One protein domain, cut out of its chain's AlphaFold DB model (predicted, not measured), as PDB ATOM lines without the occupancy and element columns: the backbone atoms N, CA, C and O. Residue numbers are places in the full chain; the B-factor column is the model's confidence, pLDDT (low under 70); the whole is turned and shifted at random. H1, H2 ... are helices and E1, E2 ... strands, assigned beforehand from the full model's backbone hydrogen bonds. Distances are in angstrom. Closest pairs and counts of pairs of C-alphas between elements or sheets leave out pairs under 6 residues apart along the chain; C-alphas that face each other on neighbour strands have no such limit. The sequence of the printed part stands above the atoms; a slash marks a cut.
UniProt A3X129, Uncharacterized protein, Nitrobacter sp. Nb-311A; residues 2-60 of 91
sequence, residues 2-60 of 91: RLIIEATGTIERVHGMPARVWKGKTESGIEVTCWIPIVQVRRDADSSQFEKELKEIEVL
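This is residues 2 to 60 of the 91 residues of an uncharacterized protein of Nitrobacter sp. Nb-311A (UniProt A3X129). A strongly twisted sheet of three strands, E1, E2 and E3, makes the main part, and a long link leads from E3 out to a small helix, H1, which has no contact with the sheet; residues 54 to 60 run on from the end of H1 as a tail. Residues 42 to 49 stand free, and 48 and 49 of them belong to H1. The 59 printed residues, mostly strand by class, hold E1, E2, E3 and H1 in that order, the strands forming an antiparallel meander, each the antiparallel neighbour of the one before. The whole is only just loose, close to compact, with a radius of gyration of the C-alphas of 12.9 A, and flat, spanning 32 by 30 by 16 A.

Begin at the inner strand E2, residues 17 to 26, which bends by 60 degrees at residue 23. E1, residues 3 to 14, is an edge strand of the sheet, bends by 101 degrees at residue 9 and forms a hairpin with E2, antiparallel at 154 degrees; look for N 6 and O 23, 2.8 A apart, within hydrogen-bond range. E3, residues 31 to 36, is the other edge strand and forms a hairpin with E2, antiparallel at 153 degrees, with N 22 and O 34 at 2.8 A. H1, residues 48 to 53, is not on the sheet and is apart from E1 and E2; in its backbone every O i to N i+4 pair is within hydrogen-bond range.

Find C-alpha 3 at (-53.255, 34.496, -21.701), where E1 begins its 20.3 A. E2 covers 25.0 A and E3 16.0 A, ending at C-alpha 36, (-42.855, 32.939, -29.817). H1 ends at C-alpha 53, (-49.947, 21.515, -37.569).

The farthest C-alphas, those of Ser 28 and Leu 60, are 36.9 A apart. The printed part has no cut. The links E1 to E2 and E2 to E3 are tight; that from E3 to H1, 11 residues, is long. Look at residues 56 to 60 for pLDDT under 70; the mean of the printed part is 88.4.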
ATOM      1  N   ARG A   2     -52.688  35.128 -16.959       94.56
ATOM      2  CA  ARG A   2     -53.236  34.135 -17.891       94.56
ATOM      3  C   ARG A   2     -53.476  34.784 -19.251       94.56
ATOM      4  O   ARG A   2     -54.042  35.875 -19.304       94.56
ATOM      5  N   LEU A   3     -53.051  34.103 -20.310       96.88
ATOM      6  CA  LEU A   3     -53.255  34.496 -21.701       96.88
ATOM      7  C   LEU A   3     -54.018  33.387 -22.427       96.88
ATOM      8  O   LEU A   3     -53.792  32.206 -22.157       96.88
ATOM      9  N   ILE A   4     -54.891  33.773 -23.349       95.94
ATOM     10  CA  ILE A   4     -55.479  32.878 -24.350       95.94
ATOM     11  C   ILE A   4     -55.038  33.437 -25.696       95.94
ATOM     12  O   ILE A   4     -55.338  34.594 -25.986       95.94
ATOM     13  N   ILE A   5     -54.265  32.660 -26.454       96.50
ATOM     14  CA  ILE A   5     -53.581  33.096 -27.675       96.50
ATOM     15  C   ILE A   5     -53.769  32.078 -28.797       96.50
ATOM     16  O   ILE A   5     -53.847  30.878 -28.542       96.50
ATOM     17  N   GLU A   6     -53.793  32.570 -30.030       94.62
ATOM     18  CA  GLU A   6     -53.965  31.788 -31.251       94.62
ATOM     19  C   GLU A   6     -52.831  32.085 -32.240       94.62
ATOM     20  O   GLU A   6     -52.319  33.210 -32.329       94.62
ATOM     21  N   ALA A   7     -52.430  31.061 -32.993       91.69
ATOM     22  CA  ALA A   7     -51.420  31.199 -34.032       91.69
ATOM     23  C   ALA A   7     -51.963  32.018 -35.211       91.69
ATOM     24  O   ALA A   7     -53.033  31.723 -35.735       91.69
ATOM     25  N   THR A   8     -51.204  33.017 -35.672       91.81
ATOM     26  CA  THR A   8     -51.627  33.857 -36.813       91.81
ATOM     27  C   THR A   8     -51.076  33.395 -38.163       91.81
ATOM     28  O   THR A   8     -51.488  33.902 -39.201       91.81
ATOM     29  N   GLY A   9     -50.124  32.457 -38.168       85.69
ATOM     30  CA  GLY A   9     -49.389  32.046 -39.370       85.69
ATOM     31  C   GLY A   9     -48.286  33.020 -39.805       85.69
ATOM     32  O   GLY A   9     -47.544  32.704 -40.730       85.69
ATOM     33  N   THR A  10     -48.141  34.161 -39.127       88.81
ATOM     34  CA  THR A  10     -47.090  35.150 -39.390       88.81
ATOM     35  C   THR A  10     -45.812  34.822 -38.617       88.81
ATOM     36  O   THR A  10     -45.860  34.406 -37.454       88.81
ATOM     37  N   ILE A  11     -44.663  35.049 -39.252       89.69
ATOM     38  CA  ILE A  11     -43.334  34.986 -38.638       89.69
ATOM     39  C   ILE A  11     -42.694  36.370 -38.768       89.69
ATOM     40  O   ILE A  11     -42.691  36.951 -39.851       89.69
ATOM     41  N   GLU A  12     -42.149  36.887 -37.670       89.50
ATOM     42  CA  GLU A  12     -41.424  38.161 -37.615       89.50
ATOM     43  C   GLU A  12     -40.035  37.955 -37.004       89.50
ATOM     44  O   GLU A  12     -39.824  37.028 -36.224       89.50
ATOM     45  N   ARG A  13     -39.077  38.832 -37.325       85.50
ATOM     46  CA  ARG A  13     -37.782  38.860 -36.636       85.50
ATOM     47  C   ARG A  13     -37.841  39.775 -35.422       85.50
ATOM     48  O   ARG A  13     -38.133  40.960 -35.550       85.50
ATOM     49  N   VAL A  14     -37.457  39.242 -34.268       85.62
ATOM     50  CA  VAL A  14     -37.303  39.995 -33.021       85.62
ATOM     51  C   VAL A  14     -35.891  39.777 -32.501       85.62
ATOM     52  O   VAL A  14     -35.479  38.645 -32.271       85.62
ATOM     53  N   HIS A  15     -35.125  40.863 -32.364       84.31
ATOM     54  CA  HIS A  15     -33.709  40.817 -31.965       84.31
ATOM     55  C   HIS A  15     -32.867  39.836 -32.806       84.31
ATOM     56  O   HIS A  15     -32.053  39.087 -32.278       84.31
ATOM     57  N   GLY A  16     -33.104  39.807 -34.122       77.56
ATOM     58  CA  GLY A  16     -32.407  38.917 -35.056       77.56
ATOM     59  C   GLY A  16     -32.940  37.481 -35.097       77.56
ATOM     60  O   GLY A  16     -32.625  36.759 -36.036       77.56
ATOM     61  N   MET A  17     -33.810  37.069 -34.173       82.00
ATOM     62  CA  MET A  17     -34.374  35.717 -34.122       82.00
ATOM     63  C   MET A  17     -35.756  35.664 -34.790       82.00
ATOM     64  O   MET A  17     -36.599  36.512 -34.485       82.00
ATOM     65  N   PRO A  18     -36.036  34.694 -35.680       86.25
ATOM     66  CA  PRO A  18     -37.382  34.516 -36.200       86.25
ATOM     67  C   PRO A  18     -38.309  33.984 -35.096       86.25
ATOM     68  O   PRO A  18     -37.967  33.060 -34.357       86.25
ATOM     69  N   ALA A  19     -39.495  34.569 -34.986       91.69
ATOM     70  CA  ALA A  19     -40.492  34.234 -33.984       91.69
ATOM     71  C   ALA A  19     -41.890  34.193 -34.604       91.69
ATOM     72  O   ALA A  19     -42.251  35.026 -35.437       91.69
ATOM     73  N   ARG A  20     -42.705  33.224 -34.175       91.62
ATOM     74  CA  ARG A  20     -44.118  33.135 -34.570       91.62
ATOM     75  C   ARG A  20     -44.884  34.264 -33.899       91.62
ATOM     76  O   ARG A  20     -44.759  34.443 -32.691       91.62
ATOM     77  N   VAL A  21     -45.718  34.968 -34.651       94.25
ATOM     78  CA  VAL A  21     -46.611  35.988 -34.094       94.25
ATOM     79  C   VAL A  21     -47.924  35.325 -33.710       94.25
ATOM     80  O   VAL A  21     -48.639  34.788 -34.558       94.25
ATOM     81  N   TRP A  22     -48.239  35.312 -32.425       95.69
ATOM     82  CA  TRP A  22     -49.508  34.815 -31.898       95.69
ATOM     83  C   TRP A  22     -50.263  35.986 -31.275       95.69
ATOM     84  O   TRP A  22     -49.651  36.888 -30.702       95.69
ATOM     85  N   LYS A  23     -51.586  36.010 -31.421       97.88
ATOM     86  CA  LYS A  23     -52.433  37.099 -30.915       97.88
ATOM     87  C   LYS A  23     -53.465  36.552 -29.955       97.88
ATOM     88  O   LYS A  23     -53.873  35.401 -30.071       97.88
ATOM     89  N   GLY A  24     -53.882  37.371 -29.004       97.56
ATOM     90  CA  GLY A  24     -54.874  36.955 -28.032       97.56
ATOM     91  C   GLY A  24     -55.151  38.025 -27.002       97.56
ATOM     92  O   GLY A  24     -54.923  39.206 -27.254       97.56
ATOM     93  N   LYS A  25     -55.635  37.610 -25.830       98.19
ATOM     94  CA  LYS A  25     -55.994  38.534 -24.748       98.19
ATOM     95  C   LYS A  25     -55.596  37.999 -23.379       98.19
ATOM     96  O   LYS A  25     -55.485  36.785 -23.173       98.19
ATOM     97  N   THR A  26     -55.413  38.908 -22.426       97.69
ATOM     98  CA  THR A  26     -55.406  38.566 -21.000       97.69
ATOM     99  C   THR A  26     -56.805  38.150 -20.547       97.69
ATOM    100  O   THR A  26     -57.806  38.453 -21.196       97.69
ATOM    101  N   GLU A  27     -56.897  37.514 -19.382       96.81
ATOM    102  CA  GLU A  27     -58.190  37.189 -18.755       96.81
ATOM    103  C   GLU A  27     -59.074  38.426 -18.496       96.81
ATOM    104  O   GLU A  27     -60.294  38.330 -18.541       96.81
ATOM    105  N   SER A  28     -58.474  39.605 -18.303       96.19
ATOM    106  CA  SER A  28     -59.190  40.879 -18.153       96.19
ATOM    107  C   SER A  28     -59.536  41.563 -19.486       96.19
ATOM    108  O   SER A  28     -59.992  42.703 -19.478       96.19
ATOM    109  N   GLY A  29     -59.289  40.910 -20.626       96.19
ATOM    110  CA  GLY A  29     -59.650  41.404 -21.958       96.19
ATOM    111  C   GLY A  29     -58.641  42.351 -22.616       96.19
ATOM    112  O   GLY A  29     -58.981  42.972 -23.619       96.19
ATOM    113  N   ILE A  30     -57.417  42.471 -22.094       97.62
ATOM    114  CA  ILE A  30     -56.375  43.310 -22.709       97.62
ATOM    115  C   ILE A  30     -55.774  42.554 -23.895       97.62
ATOM    116  O   ILE A  30     -55.283  41.443 -23.712       97.62
ATOM    117  N   GLU A  31     -55.794  43.153 -25.086       98.00
ATOM    118  CA  GLU A  31     -55.171  42.588 -26.291       98.00
ATOM    119  C   GLU A  31     -53.661  42.398 -26.107       98.00
ATOM    120  O   GLU A  31     -52.971  43.268 -25.568       98.00
ATOM    121  N   VAL A  32     -53.135  41.277 -26.598       97.81
ATOM    122  CA  VAL A  32     -51.704  40.968 -26.582       97.81
ATOM    123  C   VAL A  32     -51.231  40.434 -27.931       97.81
ATOM    124  O   VAL A  32     -51.921  39.666 -28.605       97.81
ATOM    125  N   THR A  33     -50.002  40.806 -28.282       97.50
ATOM    126  CA  THR A  33     -49.212  40.182 -29.345       97.50
ATOM    127  C   THR A  33     -48.037  39.466 -28.692       97.50
ATOM    128  O   THR A  33     -47.351  40.036 -27.842       97.50
ATOM    129  N   CYS A  34     -47.809  38.214 -29.072       96.75
ATOM    130  CA  CYS A  34     -46.736  37.379 -28.555       96.75
ATOM    131  C   CYS A  34     -45.808  36.968 -29.698       96.75
ATOM    132  O   CYS A  34     -46.265  36.415 -30.695       96.75
ATOM    133  N   TRP A  35     -44.505  37.183 -29.518       96.00
ATOM    134  CA  TRP A  35     -43.464  36.666 -30.403       96.00
ATOM    135  C   TRP A  35     -42.875  35.405 -29.782       96.00
ATOM    136  O   TRP A  35     -42.179  35.470 -28.769       96.00
ATOM    137  N   ILE A  36     -43.205  34.251 -30.357       92.75
ATOM    138  CA  ILE A  36     -42.855  32.939 -29.817       92.75
ATOM    139  C   ILE A  36     -41.758  32.302 -30.681       92.75
ATOM    140  O   ILE A  36     -42.056  31.786 -31.764       92.75
ATOM    141  N   PRO A  37     -40.491  32.317 -30.230       89.19
ATOM    142  CA  PRO A  37     -39.392  31.718 -30.985       89.19
ATOM    143  C   PRO A  37     -39.472  30.187 -30.996       89.19
ATOM    144  O   PRO A  37     -39.196  29.552 -32.012       89.19
ATOM    145  N   ILE A  38     -39.909  29.579 -29.887       88.19
ATOM    146  CA  ILE A  38     -39.973  28.125 -29.717       88.19
ATOM    147  C   ILE A  38     -41.317  27.750 -29.095       88.19
ATOM    148  O   ILE A  38     -41.733  28.338 -28.098       88.19
ATOM    149  N   VAL A  39     -41.972  26.746 -29.673       88.75
ATOM    150  CA  VAL A  39     -43.163  26.102 -29.111       88.75
ATOM    151  C   VAL A  39     -42.815  24.639 -28.886       88.75
ATOM    152  O   VAL A  39     -42.275  23.994 -29.781       88.75
ATOM    153  N   GLN A  40     -43.111  24.119 -27.701       88.31
ATOM    154  CA  GLN A  40     -42.821  22.736 -27.349       88.31
ATOM    155  C   GLN A  40     -44.017  22.124 -26.626       88.31
ATOM    156  O   GLN A  40     -44.588  22.732 -25.721       88.31
ATOM    157  N   VAL A  41     -44.368  20.903 -27.016       90.50
ATOM    158  CA  VAL A  41     -45.331  20.072 -26.291       90.50
ATOM    159  C   VAL A  41     -44.594  19.268 -25.226       90.50
ATOM    160  O   VAL A  41     -43.407  18.956 -25.356       90.50
ATOM    161  N   ARG A  42     -45.286  18.952 -24.132       92.81
ATOM    162  CA  ARG A  42     -44.744  18.069 -23.098       92.81
ATOM    163  C   ARG A  42     -44.319  16.727 -23.699       92.81
ATOM    164  O   ARG A  42     -45.022  16.175 -24.533       92.81
ATOM    165  N   ARG A  43     -43.202  16.179 -23.212       87.56
ATOM    166  CA  ARG A  43     -42.620  14.921 -23.724       87.56
ATOM    167  C   ARG A  43     -43.533  13.702 -23.588       87.56
ATOM    168  O   ARG A  43     -43.366  12.747 -24.327       87.56
ATOM    169  N   ASP A  44     -44.421  13.715 -22.603       93.38
ATOM    170  CA  ASP A  44     -45.317  12.612 -22.259       93.38
ATOM    171  C   ASP A  44     -46.735  12.772 -22.831       93.38
ATOM    172  O   ASP A  44     -47.603  11.952 -22.543       93.38
ATOM    173  N   ALA A  45     -46.988  13.824 -23.613       91.31
ATOM    174  CA  ALA A  45     -48.277  14.055 -24.254       91.31
ATOM    175  C   ALA A  45     -48.308  13.478 -25.677       91.31
ATOM    176  O   ALA A  45     -47.276  13.366 -26.334       91.31
ATOM    177  N   ASP A  46     -49.507  13.164 -26.167       91.75
ATOM    178  CA  ASP A  46     -49.721  12.890 -27.588       91.75
ATOM    179  C   ASP A  46     -49.455  14.172 -28.397       91.75
ATOM    180  O   ASP A  46     -50.186  15.160 -28.285       91.75
ATOM    181  N   SER A  47     -48.373  14.164 -29.178       90.31
ATOM    182  CA  SER A  47     -47.935  15.277 -30.023       90.31
ATOM    183  C   SER A  47     -48.406  15.165 -31.474       90.31
ATOM    184  O   SER A  47     -48.082  16.045 -32.270       90.31
ATOM    185  N   SER A  48     -49.184  14.140 -31.841       87.81
ATOM    186  CA  SER A  48     -49.510  13.837 -33.244       87.81
ATOM    187  C   SER A  48     -50.179  15.000 -33.986       87.81
ATOM    188  O   SER A  48     -49.796  15.335 -35.110       87.81
ATOM    189  N   GLN A  49     -51.149  15.665 -33.353       85.62
ATOM    190  CA  GLN A  49     -51.778  16.863 -33.910       85.62
ATOM    191  C   GLN A  49     -50.782  18.025 -34.008       85.62
ATOM    192  O   GLN A  49     -50.720  18.704 -35.031       85.62
ATOM    193  N   PHE A  50     -49.994  18.240 -32.955       86.31
ATOM    194  CA  PHE A  50     -49.029  19.332 -32.891       86.31
ATOM    195  C   PHE A  50     -47.974  19.226 -33.994       86.31
ATOM    196  O   PHE A  50     -47.712  20.208 -34.674       86.31
ATOM    197  N   GLU A  51     -47.413  18.039 -34.218       82.38
ATOM    198  CA  GLU A  51     -46.421  17.796 -35.272       82.38
ATOM    199  C   GLU A  51     -47.002  17.995 -36.674       82.38
ATOM    200  O   GLU A  51     -46.321  18.500 -37.562       82.38
ATOM    201  N   LYS A  52     -48.279  17.652 -36.872       84.69
ATOM    202  CA  LYS A  52     -48.968  17.844 -38.153       84.69
ATOM    203  C   LYS A  52     -49.258  19.317 -38.455       84.69
ATOM    204  O   LYS A  52     -49.272  19.714 -39.620       84.69
ATOM    205  N   GLU A  53     -49.551  20.109 -37.428       82.94
ATOM    206  CA  GLU A  53     -49.947  21.515 -37.569       82.94
ATOM    207  C   GLU A  53     -48.764  22.488 -37.462       82.94
ATOM    208  O   GLU A  53     -48.816  23.594 -38.016       82.94
ATOM    209  N   LEU A  54     -47.688  22.101 -36.771       79.44
ATOM    210  CA  LEU A  54     -46.514  22.943 -36.599       79.44
ATOM    211  C   LEU A  54     -45.752  23.062 -37.919       79.44
ATOM    212  O   LEU A  54     -45.041  22.157 -38.344       79.44
ATOM    213  N   LYS A  55     -45.831  24.241 -38.535       72.12
ATOM    214  CA  LYS A  55     -44.937  24.601 -39.635       72.12
ATOM    215  C   LYS A  55     -43.540  24.895 -39.095       72.12
ATOM    216  O   LYS A  55     -43.390  25.677 -38.142       72.12
ATOM    217  N   GLU A  56     -42.534  24.285 -39.716       68.50
ATOM    218  CA  GLU A  56     -41.136  24.645 -39.499       68.50
ATOM    219  C   GLU A  56     -40.935  26.129 -39.816       68.50
ATOM    220  O   GLU A  56     -41.506  26.672 -40.763       68.50
ATOM    221  N   ILE A  57     -40.156  26.803 -38.973       66.94
ATOM    222  CA  ILE A  57     -39.635  28.116 -39.328       66.94
ATOM    223  C   ILE A  57     -38.377  27.827 -40.126       66.94
ATOM    224  O   ILE A  57     -37.398  27.349 -39.551       66.94
ATOM    225  N   GLU A  58     -38.389  28.139 -41.417       61.75
ATOM    226  CA  GLU A  58     -37.132  28.260 -42.139       61.75
ATOM    227  C   GLU A  58     -36.313  29.349 -41.451       61.75
ATOM    228  O   GLU A  58     -36.714  30.518 -41.374       61.75
ATOM    229  N   VAL A  59     -35.162  28.954 -40.914       57.78
ATOM    230  CA  VAL A  59     -34.144  29.903 -40.491       57.78
ATOM    231  C   VAL A  59     -33.569  30.480 -41.775       57.78
ATOM    232  O   VAL A  59     -32.552  30.022 -42.287       57.78
ATOM    233  N   LEU A  60     -34.252  31.479 -42.328       57.38
ATOM    234  CA  LEU A  60     -33.625  32.357 -43.296       57.38
ATOM    235  C   LEU A  60     -32.399  32.923 -42.580       57.38
ATOM    236  O   LEU A  60     -32.497  33.353 -41.425       57.38
TER     237      LEU A  60